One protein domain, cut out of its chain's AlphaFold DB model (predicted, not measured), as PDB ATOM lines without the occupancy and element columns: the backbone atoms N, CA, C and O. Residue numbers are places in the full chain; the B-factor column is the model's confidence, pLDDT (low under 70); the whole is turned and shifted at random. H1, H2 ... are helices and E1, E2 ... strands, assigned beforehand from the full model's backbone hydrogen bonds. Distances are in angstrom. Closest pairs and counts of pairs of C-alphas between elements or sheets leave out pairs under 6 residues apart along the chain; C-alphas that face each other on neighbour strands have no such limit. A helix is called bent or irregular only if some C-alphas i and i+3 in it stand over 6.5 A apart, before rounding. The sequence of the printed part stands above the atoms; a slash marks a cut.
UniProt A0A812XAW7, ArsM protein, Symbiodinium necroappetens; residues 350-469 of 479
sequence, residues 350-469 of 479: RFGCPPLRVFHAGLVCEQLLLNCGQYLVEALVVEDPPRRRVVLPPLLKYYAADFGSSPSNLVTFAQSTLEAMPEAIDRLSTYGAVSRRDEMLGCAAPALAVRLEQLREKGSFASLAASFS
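This is residues 350 to 469 of the 479 residues of the protein "ArsM protein" of Symbiodinium necroappetens (UniProt A0A812XAW7). Three longer helices, H1, the bent H4 and H5, pack together, with H1, the arm H4a and H5 crossing one another at steep angles, and a small three-stranded sheet sits at one end of this elongated body. The arm H4a crosses over E2 and E3, while H4b and H5 make a helical hairpin that reaches towards the other end; the short H2 and H3 lead from E2 to H4a. The 120 printed residues have five named helices and three named strands, in the order H1 E1 E2 H2 H3 H4 H5 E3, and the class is mostly helix. The sheet is mixed, in the order E1 E2 E3. The whole is compact, with a radius of gyration of the C-alphas of 14.5 A and spans of 43 by 27 by 25 A.

Start at H1, residues 364 to 379, which a tight link joins to E1, residues 381 to 383. E1 and E2, residues 389 to 392, form an antiparallel hairpin; look for N 391 and O 381, 2.8 A apart. H2, residues 394 to 398, only grazes the sheet. H3, residues 400 to 403, touches the next helix only at the corner, the closest C-alphas being those of Phe 403 and Leu 410, 6.1 A. That helix, H4, residues 407 to 430, was assigned as one helix by its hydrogen bonds but is bent, with C-alphas 419 and 422 7.1 A apart; its arms are H4a, residues 407 to 419, and H4b, residues 422 to 430. H4a is on the sheet at a height of 9.9 A, across the strands, at 76 degrees to E2 on the local plane. Residues 369 to 376 of H1 touch residues 414 to 418 of H4a at a steep tilt of 65 degrees, closest at the C-alphas of Gly 373 and Leu 418, 5.8 A. Residues 438 to 446 of H5, residues 436 to 457, touch H4b at a shallow tilt of 18 degrees, opposite ways, closest at the C-alphas of Pro 422 and Gly 442, 5.4 A. E3, residues 465 to 468, is parallel to E2, with N 392 and O 467 2.8 A apart. Every O i to N i+4 pair is within hydrogen-bond range in H1, H4a and H4b; H5 has 15 of 18, H2 has 0 of 1 but 2 of 2 O i to N i+3 pairs, and H3 is too short for an i+4 pair.

Find C-alpha 364 at (11.886, 0.225, -20.337); from there H1 runs 22.3 A. H4a is 18.4 A long, H4b 12.7 A. H5 runs 32.9 A to C-alpha 457 at (40.527, 12.258, -32.698), with a kink of 30 degrees near residue 443; it is neither bent nor irregular, but only just, as C-alphas 442 and 445 are 6.1 A apart. E3 ends at C-alpha 468, (21.417, 9.572, -44.148).

The C-alphas farthest apart, those of Ala 361 and Pro 386, are 45.5 A apart. The printed part has no cut and no long link. Confidence is under 70 at residues 350 to 352, 385 to 387, 458 to 459 and 462 to 463.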
ATOM      1  N   ARG A 350       9.817  -2.807 -43.616       51.31
ATOM      2  CA  ARG A 350      10.984  -3.604 -44.093       51.31
ATOM      3  C   ARG A 350      12.314  -3.057 -43.513       51.31
ATOM      4  O   ARG A 350      12.278  -2.262 -42.573       51.31
ATOM      5  N   PHE A 351      13.458  -3.520 -44.047       55.09
ATOM      6  CA  PHE A 351      14.849  -3.110 -43.751       55.09
ATOM      7  C   PHE A 351      14.994  -1.604 -43.435       55.09
ATOM      8  O   PHE A 351      14.423  -0.757 -44.120       55.09
ATOM      9  N   GLY A 352      15.797  -1.261 -42.418       61.16
ATOM     10  CA  GLY A 352      16.083   0.134 -42.041       61.16
ATOM     11  C   GLY A 352      15.241   0.705 -40.891       61.16
ATOM     12  O   GLY A 352      15.316   1.911 -40.635       61.16
ATOM     13  N   CYS A 353      14.495  -0.138 -40.170       71.44
ATOM     14  CA  CYS A 353      13.743   0.218 -38.957       71.44
ATOM     15  C   CYS A 353      14.344  -0.449 -37.701       71.44
ATOM     16  O   CYS A 353      15.026  -1.465 -37.838       71.44
ATOM     17  N   PRO A 354      14.087   0.083 -36.492       76.25
ATOM     18  CA  PRO A 354      14.469  -0.571 -35.241       76.25
ATOM     19  C   PRO A 354      13.802  -1.951 -35.069       76.25
ATOM     20  O   PRO A 354      12.724  -2.178 -35.628       76.25
ATOM     21  N   PRO A 355      14.407  -2.870 -34.295       72.06
ATOM     22  CA  PRO A 355      13.830  -4.187 -34.029       72.06
ATOM     23  C   PRO A 355      12.519  -4.088 -33.241       72.06
ATOM     24  O   PRO A 355      12.342  -3.192 -32.417       72.06
ATOM     25  N   LEU A 356      11.614  -5.051 -33.429       73.19
ATOM     26  CA  LEU A 356      10.457  -5.192 -32.544       73.19
ATOM     27  C   LEU A 356      10.905  -5.815 -31.216       73.19
ATOM     28  O   LEU A 356      11.540  -6.871 -31.212       73.19
ATOM     29  N   ARG A 357      10.549  -5.182 -30.093       73.69
ATOM     30  CA  ARG A 357      10.875  -5.655 -28.741       73.69
ATOM     31  C   ARG A 357       9.689  -5.462 -27.796       73.69
ATOM     32  O   ARG A 357       8.913  -4.523 -27.950       73.69
ATOM     33  N   VAL A 358       9.563  -6.354 -26.814       72.81
ATOM     34  CA  VAL A 358       8.617  -6.218 -25.697       72.81
ATOM     35  C   VAL A 358       9.288  -5.455 -24.558       72.81
ATOM     36  O   VAL A 358      10.397  -5.793 -24.135       72.81
ATOM     37  N   PHE A 359       8.605  -4.429 -24.057       77.31
ATOM     38  CA  PHE A 359       9.111  -3.569 -22.994       77.31
ATOM     39  C   PHE A 359       8.433  -3.880 -21.658       77.31
ATOM     40  O   PHE A 359       7.208  -3.975 -21.577       77.31
ATOM     41  N   HIS A 360       9.230  -3.987 -20.602       77.44
ATOM     42  CA  HIS A 360       8.787  -4.124 -19.223       77.44
ATOM     43  C   HIS A 360       8.879  -2.765 -18.538       77.44
ATOM     44  O   HIS A 360       9.905  -2.097 -18.621       77.44
ATOM     45  N   ALA A 361       7.831  -2.364 -17.815       77.06
ATOM     46  CA  ALA A 361       7.755  -1.028 -17.218       77.06
ATOM     47  C   ALA A 361       8.959  -0.681 -16.317       77.06
ATOM     48  O   ALA A 361       9.398   0.463 -16.307       77.06
ATOM     49  N   GLY A 362       9.519  -1.665 -15.603       80.88
ATOM     50  CA  GLY A 362      10.681  -1.470 -14.729       80.88
ATOM     51  C   GLY A 362      12.042  -1.425 -15.434       80.88
ATOM     52  O   GLY A 362      13.017  -1.065 -14.789       80.88
ATOM     53  N   LEU A 363      12.115  -1.792 -16.718       84.00
ATOM     54  CA  LEU A 363      13.361  -1.915 -17.500       84.00
ATOM     55  C   LEU A 363      13.276  -1.175 -18.848       84.00
ATOM     56  O   LEU A 363      14.097  -1.380 -19.742       84.00
ATOM     57  N   VAL A 364      12.234  -0.358 -19.035       85.06
ATOM     58  CA  VAL A 364      11.886   0.225 -20.337       85.06
ATOM     59  C   VAL A 364      13.005   1.110 -20.879       85.06
ATOM     60  O   VAL A 364      13.258   1.097 -22.079       85.06
ATOM     61  N   CYS A 365      13.719   1.827 -20.012       86.81
ATOM     62  CA  CYS A 365      14.821   2.700 -20.404       86.81
ATOM     63  C   CYS A 365      15.988   1.896 -20.989       86.81
ATOM     64  O   CYS A 365      16.451   2.186 -22.091       86.81
ATOM     65  N   GLU A 366      16.427   0.849 -20.290       88.81
ATOM     66  CA  GLU A 366      17.506  -0.038 -20.719       88.81
ATOM     67  C   GLU A 366      17.124  -0.789 -21.995       88.81
ATOM     68  O   GLU A 366      17.928  -0.902 -22.920       88.81
ATOM     69  N   GLN A 367      15.882  -1.263 -22.082       87.06
ATOM     70  CA  GLN A 367      15.389  -1.976 -23.256       87.06
ATOM     71  C   GLN A 367      15.249  -1.060 -24.480       87.06
ATOM     72  O   GLN A 367      15.545  -1.497 -25.592       87.06
ATOM     73  N   LEU A 368      14.828   0.201 -24.311       88.69
ATOM     74  CA  LEU A 368      14.790   1.191 -25.396       88.69
ATOM     75  C   LEU A 368      16.198   1.564 -25.861       88.69
ATOM     76  O   LEU A 368      16.441   1.638 -27.068       88.69
ATOM     77  N   LEU A 369      17.134   1.736 -24.923       89.69
ATOM     78  CA  LEU A 369      18.541   1.983 -25.231       89.69
ATOM     79  C   LEU A 369      19.140   0.821 -26.027       89.69
ATOM     80  O   LEU A 369      19.807   1.040 -27.035       89.69
ATOM     81  N   LEU A 370      18.848  -0.415 -25.624       88.62
ATOM     82  CA  LEU A 370      19.303  -1.616 -26.315       88.62
ATOM     83  C   LEU A 370      18.702  -1.724 -27.723       88.62
ATOM     84  O   LEU A 370      19.417  -2.048 -28.670       88.62
ATOM     85  N   ASN A 371      17.421  -1.379 -27.885       88.31
ATOM     86  CA  ASN A 371      16.759  -1.365 -29.192       88.31
ATOM     87  C   ASN A 371      17.346  -0.296 -30.128       88.31
ATOM     88  O   ASN A 371      17.569  -0.547 -31.314       88.31
ATOM     89  N   CYS A 372      17.645   0.886 -29.583       89.25
ATOM     90  CA  CYS A 372      18.347   1.953 -30.290       89.25
ATOM     91  C   CYS A 372      19.763   1.517 -30.692       89.25
ATOM     92  O   CYS A 372      20.170   1.680 -31.841       89.25
ATOM     93  N   GLY A 373      20.500   0.912 -29.765       88.88
ATOM     94  CA  GLY A 373      21.846   0.408 -29.985       88.88
ATOM     95  C   GLY A 373      21.910  -0.661 -31.072       88.88
ATOM     96  O   GLY A 373      22.738  -0.571 -31.976       88.88
ATOM     97  N   GLN A 374      20.983  -1.620 -31.049       86.88
ATOM     98  CA  GLN A 374      20.859  -2.624 -32.103       86.88
ATOM     99  C   GLN A 374      20.602  -1.976 -33.470       86.88
ATOM    100  O   GLN A 374      21.281  -2.295 -34.444       86.88
ATOM    101  N   TYR A 375      19.680  -1.013 -33.528       87.94
ATOM    102  CA  TYR A 375      19.393  -0.268 -34.751       87.94
ATOM    103  C   TYR A 375      20.626   0.471 -35.298       87.94
ATOM    104  O   TYR A 375      20.876   0.468 -36.505       87.94
ATOM    105  N   LEU A 376      21.425   1.078 -34.417       89.12
ATOM    106  CA  LEU A 376      22.674   1.739 -34.795       89.12
ATOM    107  C   LEU A 376      23.710   0.739 -35.309       89.12
ATOM    108  O   LEU A 376      24.305   0.989 -36.351       89.12
ATOM    109  N   VAL A 377      23.910  -0.395 -34.635       87.94
ATOM    110  CA  VAL A 377      24.870  -1.423 -35.070       87.94
ATOM    111  C   VAL A 377      24.517  -1.978 -36.454       87.94
ATOM    112  O   VAL A 377      25.416  -2.232 -37.254       87.94
ATOM    113  N   GLU A 378      23.228  -2.136 -36.758       84.12
ATOM    114  CA  GLU A 378      22.767  -2.678 -38.041       84.12
ATOM    115  C   GLU A 378      22.831  -1.663 -39.196       84.12
ATOM    116  O   GLU A 378      23.090  -2.054 -40.336       84.12
ATOM    117  N   ALA A 379      22.598  -0.371 -38.935       84.44
ATOM    118  CA  ALA A 379      22.386   0.626 -39.992       84.44
ATOM    119  C   ALA A 379      23.426   1.762 -40.058       84.44
ATOM    120  O   ALA A 379      23.470   2.478 -41.063       84.44
ATOM    121  N   LEU A 380      24.254   1.962 -39.027       87.69
ATOM    122  CA  LEU A 380      25.287   3.000 -39.015       87.69
ATOM    123  C   LEU A 380      26.519   2.543 -39.802       87.69
ATOM    124  O   LEU A 380      27.184   1.573 -39.439       87.69
ATOM    125  N   VAL A 381      26.885   3.295 -40.842       86.94
ATOM    126  CA  VAL A 381      28.095   3.018 -41.628       86.94
ATOM    127  C   VAL A 381      29.138   4.098 -41.383       86.94
ATOM    128  O   VAL A 381      28.895   5.288 -41.593       86.94
ATOM    129  N   VAL A 382      30.325   3.664 -40.966       86.44
ATOM    130  CA  VAL A 382      31.499   4.517 -40.768       86.44
ATOM    131  C   VAL A 382      32.480   4.262 -41.914       86.44
ATOM    132  O   VAL A 382      33.062   3.176 -41.999       86.44
ATOM    133  N   GLU A 383      32.630   5.237 -42.817       82.62
ATOM    134  CA  GLU A 383      33.575   5.180 -43.938       82.62
ATOM    135  C   GLU A 383      34.937   5.752 -43.523       82.62
ATOM    136  O   GLU A 383      35.075   6.933 -43.180       82.62
ATOM    137  N   ASP A 384      35.961   4.907 -43.610       70.31
ATOM    138  CA  ASP A 384      37.345   5.265 -43.323       70.31
ATOM    139  C   ASP A 384      37.940   6.223 -44.390       70.31
ATOM    140  O   ASP A 384      37.351   6.456 -45.455       70.31
ATOM    141  N   PRO A 385      39.096   6.866 -44.123       63.00
ATOM    142  CA  PRO A 385      39.739   7.787 -45.064       63.00
ATOM    143  C   PRO A 385      39.946   7.173 -46.466       63.00
ATOM    144  O   PRO A 385      40.245   5.985 -46.568       63.00
ATOM    145  N   PRO A 386      39.844   7.973 -47.553       62.81
ATOM    146  CA  PRO A 386      39.966   9.436 -47.584       62.81
ATOM    147  C   PRO A 386      38.660  10.228 -47.396       62.81
ATOM    148  O   PRO A 386      38.721  11.449 -47.294       62.81
ATOM    149  N   ARG A 387      37.487   9.580 -47.350       64.25
ATOM    150  CA  ARG A 387      36.185  10.275 -47.427       64.25
ATOM    151  C   ARG A 387      35.602  10.742 -46.087       64.25
ATOM    152  O   ARG A 387      34.728  11.600 -46.125       64.25
ATOM    153  N   ARG A 388      36.104  10.244 -44.939       76.69
ATOM    154  CA  ARG A 388      35.701  10.627 -43.558       76.69
ATOM    155  C   ARG A 388      34.198  10.924 -43.448       76.69
ATOM    156  O   ARG A 388      33.789  12.044 -43.128       76.69
ATOM    157  N   ARG A 389      33.384   9.922 -43.778       83.38
ATOM    158  CA  ARG A 389      31.932  10.060 -43.897       83.38
ATOM    159  C   ARG A 389      31.231   9.121 -42.926       83.38
ATOM    160  O   ARG A 389      31.633   7.972 -42.770       83.38
ATOM    161  N   VAL A 390      30.162   9.610 -42.308       87.62
ATOM    162  CA  VAL A 390      29.259   8.790 -41.491       87.62
ATOM    163  C   VAL A 390      27.894   8.758 -42.166       87.62
ATOM    164  O   VAL A 390      27.323   9.802 -42.495       87.62
ATOM    165  N   VAL A 391      27.373   7.557 -42.402       87.88
ATOM    166  CA  VAL A 391      26.013   7.352 -42.899       87.88
ATOM    167  C   VAL A 391      25.135   6.954 -41.720       87.88
ATOM    168  O   VAL A 391      25.260   5.855 -41.188       87.88
ATOM    169  N   LEU A 392      24.284   7.885 -41.296       88.69
ATOM    170  CA  LEU A 392      23.319   7.718 -40.218       88.69
ATOM    171  C   LEU A 392      22.066   6.975 -40.719       88.69
ATOM    172  O   LEU A 392      21.668   7.174 -41.872       88.69
ATOM    173  N   PRO A 393      21.398   6.189 -39.859       87.88
ATOM    174  CA  PRO A 393      20.153   5.513 -40.214       87.88
ATOM    175  C   PRO A 393      19.017   6.476 -40.622       87.88
ATOM    176  O   PRO A 393      18.966   7.612 -40.131       87.88
ATOM    177  N   PRO A 394      18.058   6.034 -41.465       82.81
ATOM    178  CA  PRO A 394      17.022   6.897 -42.033       82.81
ATOM    179  C   PRO A 394      16.108   7.508 -40.967       82.81
ATOM    180  O   PRO A 394      15.683   8.653 -41.117       82.81
ATOM    181  N   LEU A 395      15.828   6.797 -39.868       83.19
ATOM    182  CA  LEU A 395      14.934   7.282 -38.814       83.19
ATOM    183  C   LEU A 395      15.455   8.582 -38.175       83.19
ATOM    184  O   LEU A 395      14.689   9.523 -37.962       83.19
ATOM    185  N   LEU A 396      16.774   8.694 -37.979       86.31
ATOM    186  CA  LEU A 396      17.402   9.892 -37.411       86.31
ATOM    187  C   LEU A 396      17.199  11.142 -38.281       86.31
ATOM    188  O   LEU A 396      17.221  12.253 -37.761       86.31
ATOM    189  N   LYS A 397      16.944  10.989 -39.588       84.56
ATOM    190  CA  LYS A 397      16.625  12.103 -40.500       84.56
ATOM    191  C   LYS A 397      15.292  12.762 -40.147       84.56
ATOM    192  O   LYS A 397      15.181  13.988 -40.172       84.56
ATOM    193  N   TYR A 398      14.278  11.953 -39.835       77.88
ATOM    194  CA  TYR A 398      12.910  12.420 -39.573       77.88
ATOM    195  C   TYR A 398      12.750  12.968 -38.154       77.88
ATOM    196  O   TYR A 398      11.994  13.920 -37.948       77.88
ATOM    197  N   TYR A 399      13.515  12.413 -37.213       79.75
ATOM    198  CA  TYR A 399      13.479  12.755 -35.792       79.75
ATOM    199  C   TYR A 399      14.662  13.630 -35.357       79.75
ATOM    200  O   TYR A 399      14.824  13.891 -34.171       79.75
ATOM    201  N   ALA A 400      15.460  14.152 -36.298       82.12
ATOM    202  CA  ALA A 400      16.660  14.944 -36.015       82.12
ATOM    203  C   ALA A 400      16.425  16.084 -35.009       82.12
ATOM    204  O   ALA A 400      17.321  16.419 -34.239       82.12
ATOM    205  N   ALA A 401      15.225  16.675 -35.008       80.00
ATOM    206  CA  ALA A 401      14.854  17.748 -34.091       80.00
ATOM    207  C   ALA A 401      14.967  17.356 -32.614       80.00
ATOM    208  O   ALA A 401      15.384  18.187 -31.808       80.00
ATOM    209  N   ASP A 402      14.660  16.103 -32.293       80.62
ATOM    210  CA  ASP A 402      14.659  15.568 -30.933       80.62
ATOM    211  C   ASP A 402      16.093  15.389 -30.404       80.62
ATOM    212  O   ASP A 402      16.329  15.452 -29.205       80.62
ATOM    213  N   PHE A 403      17.062  15.252 -31.315       79.88
ATOM    214  CA  PHE A 403      18.484  15.049 -31.026       79.88
ATOM    215  C   PHE A 403      19.325  16.316 -31.275       79.88
ATOM    216  O   PHE A 403      20.524  16.251 -31.541       79.88
ATOM    217  N   GLY A 404      18.704  17.500 -31.271       75.81
ATOM    218  CA  GLY A 404      19.412  18.774 -31.441       75.81
ATOM    219  C   GLY A 404      19.710  19.178 -32.893       75.81
ATOM    220  O   GLY A 404      20.519  20.077 -33.110       75.81
ATOM    221  N   SER A 405      19.050  18.563 -33.881       76.75
ATOM    222  CA  SER A 405      18.978  18.915 -35.319       76.75
ATOM    223  C   SER A 405      20.273  18.908 -36.141       76.75
ATOM    224  O   SER A 405      20.195  18.856 -37.369       76.75
ATOM    225  N   SER A 406      21.447  18.994 -35.516       83.19
ATOM    226  CA  SER A 406      22.726  19.008 -36.223       83.19
ATOM    227  C   SER A 406      23.241  17.580 -36.453       83.19
ATOM    228  O   SER A 406      23.122  16.733 -35.562       83.19
ATOM    229  N   PRO A 407      23.856  17.287 -37.613       82.06
ATOM    230  CA  PRO A 407      24.444  15.973 -37.849       82.06
ATOM    231  C   PRO A 407      25.538  15.606 -36.836       82.06
ATOM    232  O   PRO A 407      25.666  14.441 -36.480       82.06
ATOM    233  N   SER A 408      26.274  16.588 -36.306       84.12
ATOM    234  CA  SER A 408      27.255  16.368 -35.238       84.12
ATOM    235  C   SER A 408      26.609  15.909 -33.930       84.12
ATOM    236  O   SER A 408      27.146  15.015 -33.278       84.12
ATOM    237  N   ASN A 409      25.448  16.462 -33.559       86.31
ATOM    238  CA  ASN A 409      24.718  16.024 -32.366       86.31
ATOM    239  C   ASN A 409      24.168  14.606 -32.546       86.31
ATOM    240  O   ASN A 409      24.215  13.821 -31.610       86.31
ATOM    241  N   LEU A 410      23.732  14.250 -33.757       87.56
ATOM    242  CA  LEU A 410      23.279  12.893 -34.075       87.56
ATOM    243  C   LEU A 410      24.408  11.859 -34.001       87.56
ATOM    244  O   LEU A 410      24.199  10.767 -33.482       87.56
ATOM    245  N   VAL A 411      25.606  12.199 -34.487       88.31
ATOM    246  CA  VAL A 411      26.788  11.330 -34.359       88.31
ATOM    247  C   VAL A 411      27.225  11.216 -32.897       88.31
ATOM    248  O   VAL A 411      27.551  10.122 -32.447       88.31
ATOM    249  N   THR A 412      27.167  12.315 -32.137       89.31
ATOM    250  CA  THR A 412      27.463  12.317 -30.692       89.31
ATOM    251  C   THR A 412      26.470  11.445 -29.925       89.31
ATOM    252  O   THR A 412      26.882  10.632 -29.104       89.31
ATOM    253  N   PHE A 413      25.176  11.560 -30.236       89.44
ATOM    254  CA  PHE A 413      24.132  10.699 -29.689       89.44
ATOM    255  C   PHE A 413      24.421   9.227 -30.001       89.44
ATOM    256  O   PHE A 413      24.489   8.416 -29.083       89.44
ATOM    257  N   ALA A 414      24.678   8.893 -31.272       90.12
ATOM    258  CA  ALA A 414      24.987   7.525 -31.679       90.12
ATOM    259  C   ALA A 414      26.199   6.958 -30.924       90.12
ATOM    260  O   ALA A 414      26.136   5.833 -30.438       90.12
ATOM    261  N   GLN A 415      27.267   7.747 -30.771       90.12
ATOM    262  CA  GLN A 415      28.432   7.359 -29.979       90.12
ATOM    263  C   GLN A 415      28.056   7.092 -28.513       90.12
ATOM    264  O   GLN A 415      28.343   6.010 -28.009       90.12
ATOM    265  N   SER A 416      27.374   8.034 -27.854       90.44
ATOM    266  CA  SER A 416      26.994   7.896 -26.441       90.44
ATOM    267  C   SER A 416      26.086   6.691 -26.184       90.44
ATOM    268  O   SER A 416      26.254   5.987 -25.191       90.44
ATOM    269  N   THR A 417      25.173   6.397 -27.114       90.50
ATOM    270  CA  THR A 417      24.305   5.222 -27.047       90.50
ATOM    271  C   THR A 417      25.126   3.941 -27.108       90.50
ATOM    272  O   THR A 417      24.940   3.072 -26.263       90.50
ATOM    273  N   LEU A 418      26.058   3.828 -28.064       91.31
ATOM    274  CA  LEU A 418      26.911   2.644 -28.220       91.31
ATOM    275  C   LEU A 418      27.838   2.426 -27.009       91.31
ATOM    276  O   LEU A 418      28.075   1.283 -26.625       91.31
ATOM    277  N   GLU A 419      28.329   3.504 -26.393       90.81
ATOM    278  CA  GLU A 419      29.164   3.455 -25.183       90.81
ATOM    279  C   GLU A 419      28.382   3.013 -23.937       90.81
ATOM    280  O   GLU A 419      28.933   2.312 -23.091       90.81
ATOM    281  N   ALA A 420      27.099   3.370 -23.835       89.75
ATOM    282  CA  ALA A 420      26.236   3.004 -22.711       89.75
ATOM    283  C   ALA A 420      25.672   1.567 -22.795       89.75
ATOM    284  O   ALA A 420      25.133   1.050 -21.813       89.75
ATOM    285  N   MET A 421      25.787   0.898 -23.950       89.12
ATOM    286  CA  MET A 421      25.221  -0.443 -24.164       89.12
ATOM    287  C   MET A 421      25.770  -1.531 -23.232       89.12
ATOM    288  O   MET A 421      24.951  -2.294 -22.718       89.12
ATOM    289  N   PRO A 422      27.090  -1.651 -22.978       88.69
ATOM    290  CA  PRO A 422      27.614  -2.713 -22.118       88.69
ATOM    291  C   PRO A 422      27.026  -2.677 -20.703       88.69
ATOM    292  O   PRO A 422      26.649  -3.715 -20.168       88.69
ATOM    293  N   GLU A 423      26.875  -1.481 -20.129       88.75
ATOM    294  CA  GLU A 423      26.280  -1.294 -18.802       88.75
ATOM    295  C   GLU A 423      24.784  -1.648 -18.791       88.75
ATOM    296  O   GLU A 423      24.278  -2.239 -17.839       88.75
ATOM    297  N   ALA A 424      24.059  -1.323 -19.865       86.94
ATOM    298  CA  ALA A 424      22.654  -1.692 -19.995       86.94
ATOM    299  C   ALA A 424      22.454  -3.207 -20.152       86.94
ATOM    300  O   ALA A 424      21.525  -3.757 -19.562       86.94
ATOM    301  N   ILE A 425      23.332  -3.886 -20.896       87.75
ATOM    302  CA  ILE A 425      23.317  -5.350 -21.029       87.75
ATOM    303  C   ILE A 425      23.597  -6.004 -19.673       87.75
ATOM    304  O   ILE A 425      22.870  -6.917 -19.289       87.75
ATOM    305  N   ASP A 426      24.584  -5.512 -18.919       87.19
ATOM    306  CA  ASP A 426      24.908  -6.026 -17.583       87.19
ATOM    307  C   ASP A 426      23.717  -5.889 -16.617       87.19
ATOM    308  O   ASP A 426      23.292  -6.865 -15.987       87.19
ATOM    309  N   ARG A 427      23.073  -4.713 -16.603       85.12
ATOM    310  CA  ARG A 427      21.836  -4.490 -15.840       85.12
ATOM    311  C   ARG A 427      20.733  -5.463 -16.236       85.12
ATOM    312  O   ARG A 427      20.167  -6.112 -15.364       85.12
ATOM    313  N   LEU A 428      20.439  -5.597 -17.526       85.00
ATOM    314  CA  LEU A 428      19.392  -6.503 -18.007       85.00
ATOM    315  C   LEU A 428      19.719  -7.972 -17.707       85.00
ATOM    316  O   LEU A 428      18.804  -8.754 -17.438       85.00
ATOM    317  N   SER A 429      21.003  -8.347 -17.708       83.25
ATOM    318  CA  SER A 429      21.446  -9.716 -17.427       83.25
ATOM    319  C   SER A 429      21.134 -10.125 -15.988       83.25
ATOM    320  O   SER A 429      20.692 -11.247 -15.746       83.25
ATOM    321  N   THR A 430      21.230  -9.174 -15.053       81.31
ATOM    322  CA  THR A 430      20.873  -9.365 -13.639       81.31
ATOM    323  C   THR A 430      19.395  -9.734 -13.464       81.31
ATOM    324  O   THR A 430      19.038 -10.438 -12.522       81.31
ATOM    325  N   TYR A 431      18.535  -9.307 -14.393       77.62
ATOM    326  CA  TYR A 431      17.101  -9.611 -14.405       77.62
ATOM    327  C   TYR A 431      16.724 -10.762 -15.351       77.62
ATOM    328  O   TYR A 431      15.538 -11.020 -15.544       77.62
ATOM    329  N   GLY A 432      17.700 -11.446 -15.962       72.88
ATOM    330  CA  GLY A 432      17.449 -12.514 -16.936       72.88
ATOM    331  C   GLY A 432      16.780 -12.039 -18.233       72.88
ATOM    332  O   GLY A 432      16.202 -12.846 -18.949       72.88
ATOM    333  N   ALA A 433      16.846 -10.740 -18.544       70.62
ATOM    334  CA  ALA A 433      16.107 -10.103 -19.638       70.62
ATOM    335  C   ALA A 433      16.968  -9.851 -20.898       70.62
ATOM    336  O   ALA A 433      16.731  -8.891 -21.635       70.62
ATOM    337  N   VAL A 434      17.993 -10.679 -21.129       73.12
ATOM    338  CA  VAL A 434      18.978 -10.527 -22.218       73.12
ATOM    339  C   VAL A 434      18.850 -11.690 -23.192       73.12
ATOM    340  O   VAL A 434      18.926 -12.851 -22.799       73.12
ATOM    341  N   SER A 435      18.673 -11.386 -24.478       74.38
ATOM    342  CA  SER A 435      18.675 -12.400 -25.535       74.38
ATOM    343  C   SER A 435      20.092 -12.685 -26.044       74.38
ATOM    344  O   SER A 435      20.995 -11.860 -25.937       74.38
ATOM    345  N   ARG A 436      20.287 -13.813 -26.737       72.00
ATOM    346  CA  ARG A 436      21.574 -14.130 -27.384       72.00
ATOM    347  C   ARG A 436      22.033 -13.058 -28.385       72.00
ATOM    348  O   ARG A 436      23.231 -12.863 -28.564       72.00
ATOM    349  N   ARG A 437      21.108 -12.357 -29.059       71.25
ATOM    350  CA  ARG A 437      21.473 -11.223 -29.934       71.25
ATOM    351  C   ARG A 437      22.029 -10.056 -29.123       71.25
ATOM    352  O   ARG A 437      22.978  -9.424 -29.573       71.25
ATOM    353  N   ASP A 438      21.476  -9.818 -27.941       79.62
ATOM    354  CA  ASP A 438      21.897  -8.738 -27.049       79.62
ATOM    355  C   ASP A 438      23.309  -8.977 -26.507       79.62
ATOM    356  O   ASP A 438      24.118  -8.055 -26.456       79.62
ATOM    357  N   GLU A 439      23.661 -10.232 -26.228       75.81
ATOM    358  CA  GLU A 439      25.035 -10.606 -25.870       75.81
ATOM    359  C   GLU A 439      26.030 -10.295 -26.999       75.81
ATOM    360  O   GLU A 439      27.115  -9.768 -26.749       75.81
ATOM    361  N   MET A 440      25.664 -10.551 -28.264       76.19
ATOM    362  CA  MET A 440      26.529 -10.218 -29.406       76.19
ATOM    363  C   MET A 440      26.710  -8.704 -29.584       76.19
ATOM    364  O   MET A 440      27.773  -8.257 -30.033       76.19
ATOM    365  N   LEU A 441      25.702  -7.905 -29.215       80.94
ATOM    366  CA  LEU A 441      25.801  -6.445 -29.229       80.94
ATOM    367  C   LEU A 441      26.845  -5.932 -28.234       80.94
ATOM    368  O   LEU A 441      27.502  -4.932 -28.526       80.94
ATOM    369  N   GLY A 442      27.067  -6.650 -27.128       75.81
ATOM    370  CA  GLY A 442      28.108  -6.338 -26.144       75.81
ATOM    371  C   GLY A 442      29.522  -6.277 -26.735       75.81
ATOM    372  O   GLY A 442      30.367  -5.554 -26.217       75.81
ATOM    373  N   CYS A 443      29.770  -6.956 -27.861       79.38
ATOM    374  CA  CYS A 443      31.038  -6.888 -28.594       79.38
ATOM    375  C   CYS A 443      30.990  -5.917 -29.785       79.38
ATOM    376  O   CYS A 443      31.964  -5.212 -30.056       79.38
ATOM    377  N   ALA A 444      29.871  -5.879 -30.517       83.75
ATOM    378  CA  ALA A 444      29.746  -5.082 -31.738       83.75
ATOM    379  C   ALA A 444      29.640  -3.573 -31.464       83.75
ATOM    380  O   ALA A 444      30.244  -2.771 -32.181       83.75
ATOM    381  N   ALA A 445      28.911  -3.180 -30.416       87.38
ATOM    382  CA  ALA A 445      28.693  -1.775 -30.097       87.38
ATOM    383  C   ALA A 445      29.972  -1.050 -29.641       87.38
ATOM    384  O   ALA A 445      30.270   0.003 -30.215       87.38
ATOM    385  N   PRO A 446      30.808  -1.609 -28.736       87.50
ATOM    386  CA  PRO A 446      32.075  -0.975 -28.370       87.50
ATOM    387  C   PRO A 446      33.037  -0.847 -29.551       87.50
ATOM    388  O   PRO A 446      33.701   0.176 -29.700       87.50
ATOM    389  N   ALA A 447      33.091  -1.847 -30.438       86.62
ATOM    390  CA  ALA A 447      33.935  -1.786 -31.630       86.62
ATOM    391  C   ALA A 447      33.532  -0.625 -32.557       86.62
ATOM    392  O   ALA A 447      34.391   0.083 -33.089       86.62
ATOM    393  N   LEU A 448      32.227  -0.398 -32.731       87.75
ATOM    394  CA  LEU A 448      31.705   0.703 -33.534       87.75
ATOM    395  C   LEU A 448      31.914   2.068 -32.855       87.75
ATOM    396  O   LEU A 448      32.297   3.022 -33.532       87.75
ATOM    397  N   ALA A 449      31.752   2.145 -31.529       88.12
ATOM    398  CA  ALA A 449      32.055   3.343 -30.741       88.12
ATOM    399  C   ALA A 449      33.532   3.753 -30.874       88.12
ATOM    400  O   ALA A 449      33.826   4.910 -31.168       88.12
ATOM    401  N   VAL A 450      34.464   2.795 -30.788       88.25
ATOM    402  CA  VAL A 450      35.902   3.044 -30.992       88.25
ATOM    403  C   VAL A 450      36.186   3.586 -32.396       88.25
ATOM    404  O   VAL A 450      37.005   4.492 -32.551       88.25
ATOM    405  N   ARG A 451      35.504   3.088 -33.436       86.94
ATOM    406  CA  ARG A 451      35.663   3.617 -34.805       86.94
ATOM    407  C   ARG A 451      35.172   5.063 -34.931       86.94
ATOM    408  O   ARG A 451      35.812   5.854 -35.624       86.94
ATOM    409  N   LEU A 452      34.075   5.423 -34.262       86.06
ATOM    410  CA  LEU A 452      33.604   6.812 -34.201       86.06
ATOM    411  C   LEU A 452      34.589   7.710 -33.441       86.06
ATOM    412  O   LEU A 452      34.891   8.810 -33.908       86.06
ATOM    413  N   GLU A 453      35.150   7.226 -32.333       85.94
ATOM    414  CA  GLU A 453      36.153   7.957 -31.553       85.94
ATOM    415  C   GLU A 453      37.426   8.222 -32.371       85.94
ATOM    416  O   GLU A 453      37.911   9.349 -32.428       85.94
ATOM    417  N   GLN A 454      37.913   7.231 -33.122       84.00
ATOM    418  CA  GLN A 454      39.069   7.402 -34.012       84.00
ATOM    419  C   GLN A 454      38.836   8.446 -35.115       84.00
ATOM    420  O   GLN A 454      39.787   9.075 -35.592       84.00
ATOM    421  N   LEU A 455      37.588   8.633 -35.558       80.31
ATOM    422  CA  LEU A 455      37.239   9.729 -36.463       80.31
ATOM    423  C   LEU A 455      37.240  11.081 -35.741       80.31
ATOM    424  O   LEU A 455      37.693  12.061 -36.336       80.31
ATOM    425  N   ARG A 456      36.795  11.118 -34.478       80.88
ATOM    426  CA  ARG A 456      36.791  12.307 -33.613       80.88
ATOM    427  C   ARG A 456      38.200  12.810 -33.298       80.88
ATOM    428  O   ARG A 456      38.471  14.004 -33.392       80.88
ATOM    429  N   GLU A 457      39.125  11.911 -32.979       77.38
ATOM    430  CA  GLU A 457      40.527  12.258 -32.698       77.38
ATOM    431  C   GLU A 457      41.226  12.874 -33.918       77.38
ATOM    432  O   GLU A 457      42.098  13.734 -33.799       77.38
ATOM    433  N   LYS A 458      40.813  12.467 -35.124       69.69
ATOM    434  CA  LYS A 458      41.344  12.980 -36.394       69.69
ATOM    435  C   LYS A 458      40.692  14.302 -36.832       69.69
ATOM    436  O   LYS A 458      41.150  14.876 -37.829       69.69
ATOM    437  N   GLY A 459      39.649  14.779 -36.144       67.31
ATOM    438  CA  GLY A 459      38.943  16.042 -36.394       67.31
ATOM    439  C   GLY A 459      37.572  16.116 -35.699       67.31
ATOM    440  O   GLY A 459      36.947  15.102 -35.424       67.31
ATOM    441  N   SER A 460      37.050  17.321 -35.445       74.00
ATOM    442  CA  SER A 460      35.735  17.487 -34.794       74.00
ATOM    443  C   SER A 460      34.594  16.872 -35.619       74.00
ATOM    444  O   SER A 460      34.583  16.993 -36.847       74.00
ATOM    445  N   PHE A 461      33.569  16.325 -34.956       75.44
ATOM    446  CA  PHE A 461      32.335  15.863 -35.608       75.44
ATOM    447  C   PHE A 461      31.616  16.946 -36.422       75.44
ATOM    448  O   PHE A 461      30.888  16.621 -37.355       75.44
ATOM    449  N   ALA A 462      31.862  18.229 -36.140       69.19
ATOM    450  CA  ALA A 462      31.362  19.338 -36.954       69.19
ATOM    451  C   ALA A 462      31.977  19.389 -38.368       69.19
ATOM    452  O   ALA A 462      31.401  19.993 -39.268       69.19
ATOM    453  N   SER A 463      33.143  18.764 -38.567       67.88
ATOM    454  CA  SER A 463      33.862  18.713 -39.847       67.88
ATOM    455  C   SER A 463      33.607  17.433 -40.656       67.88
ATOM    456  O   SER A 463      34.130  17.297 -41.762       67.88
ATOM    457  N   LEU A 464      32.812  16.494 -40.125       75.62
ATOM    458  CA  LEU A 464      32.487  15.236 -40.797       75.62
ATOM    459  C   LEU A 464      31.383  15.426 -41.840       75.62
ATOM    460  O   LEU A 464      30.364  16.073 -41.590       75.62
ATOM    461  N   ALA A 465      31.541  14.770 -42.990       76.56
ATOM    462  CA  ALA A 465      30.448  14.612 -43.934       76.56
ATOM    463  C   ALA A 465      29.460  13.579 -43.365       76.56
ATOM    464  O   ALA A 465      29.712  12.376 -43.397       76.56
ATOM    465  N   ALA A 466      28.340  14.043 -42.821       81.75
ATOM    466  CA  ALA A 466      27.261  13.176 -42.364       81.75
ATOM    467  C   ALA A 466      26.139  13.140 -43.405       81.75
ATOM    468  O   ALA A 466      25.697  14.170 -43.915       81.75
ATOM    469  N   SER A 467      25.670  11.941 -43.721       84.69
ATOM    470  CA  SER A 467      24.539  11.719 -44.625       84.69
ATOM    471  C   SER A 467      23.599  10.677 -44.045       84.69
ATOM    472  O   SER A 467      23.991   9.963 -43.131       84.69
ATOM    473  N   PHE A 468      22.395  10.562 -44.587       85.06
ATOM    474  CA  PHE A 468      21.417   9.572 -44.148       85.06
ATOM    475  C   PHE A 468      21.258   8.491 -45.212       85.06
ATOM    476  O   PHE A 468      21.295   8.811 -46.402       85.06
ATOM    477  N   SER A 469      21.083   7.242 -44.792       81.75
ATOM    478  CA  SER A 469      20.534   6.205 -45.666       81.75
ATOM    479  C   SER A 469      19.045   6.460 -45.925       81.75
ATOM    480  O   SER A 469      18.397   7.234 -45.213       81.75
TER     481      SER A 469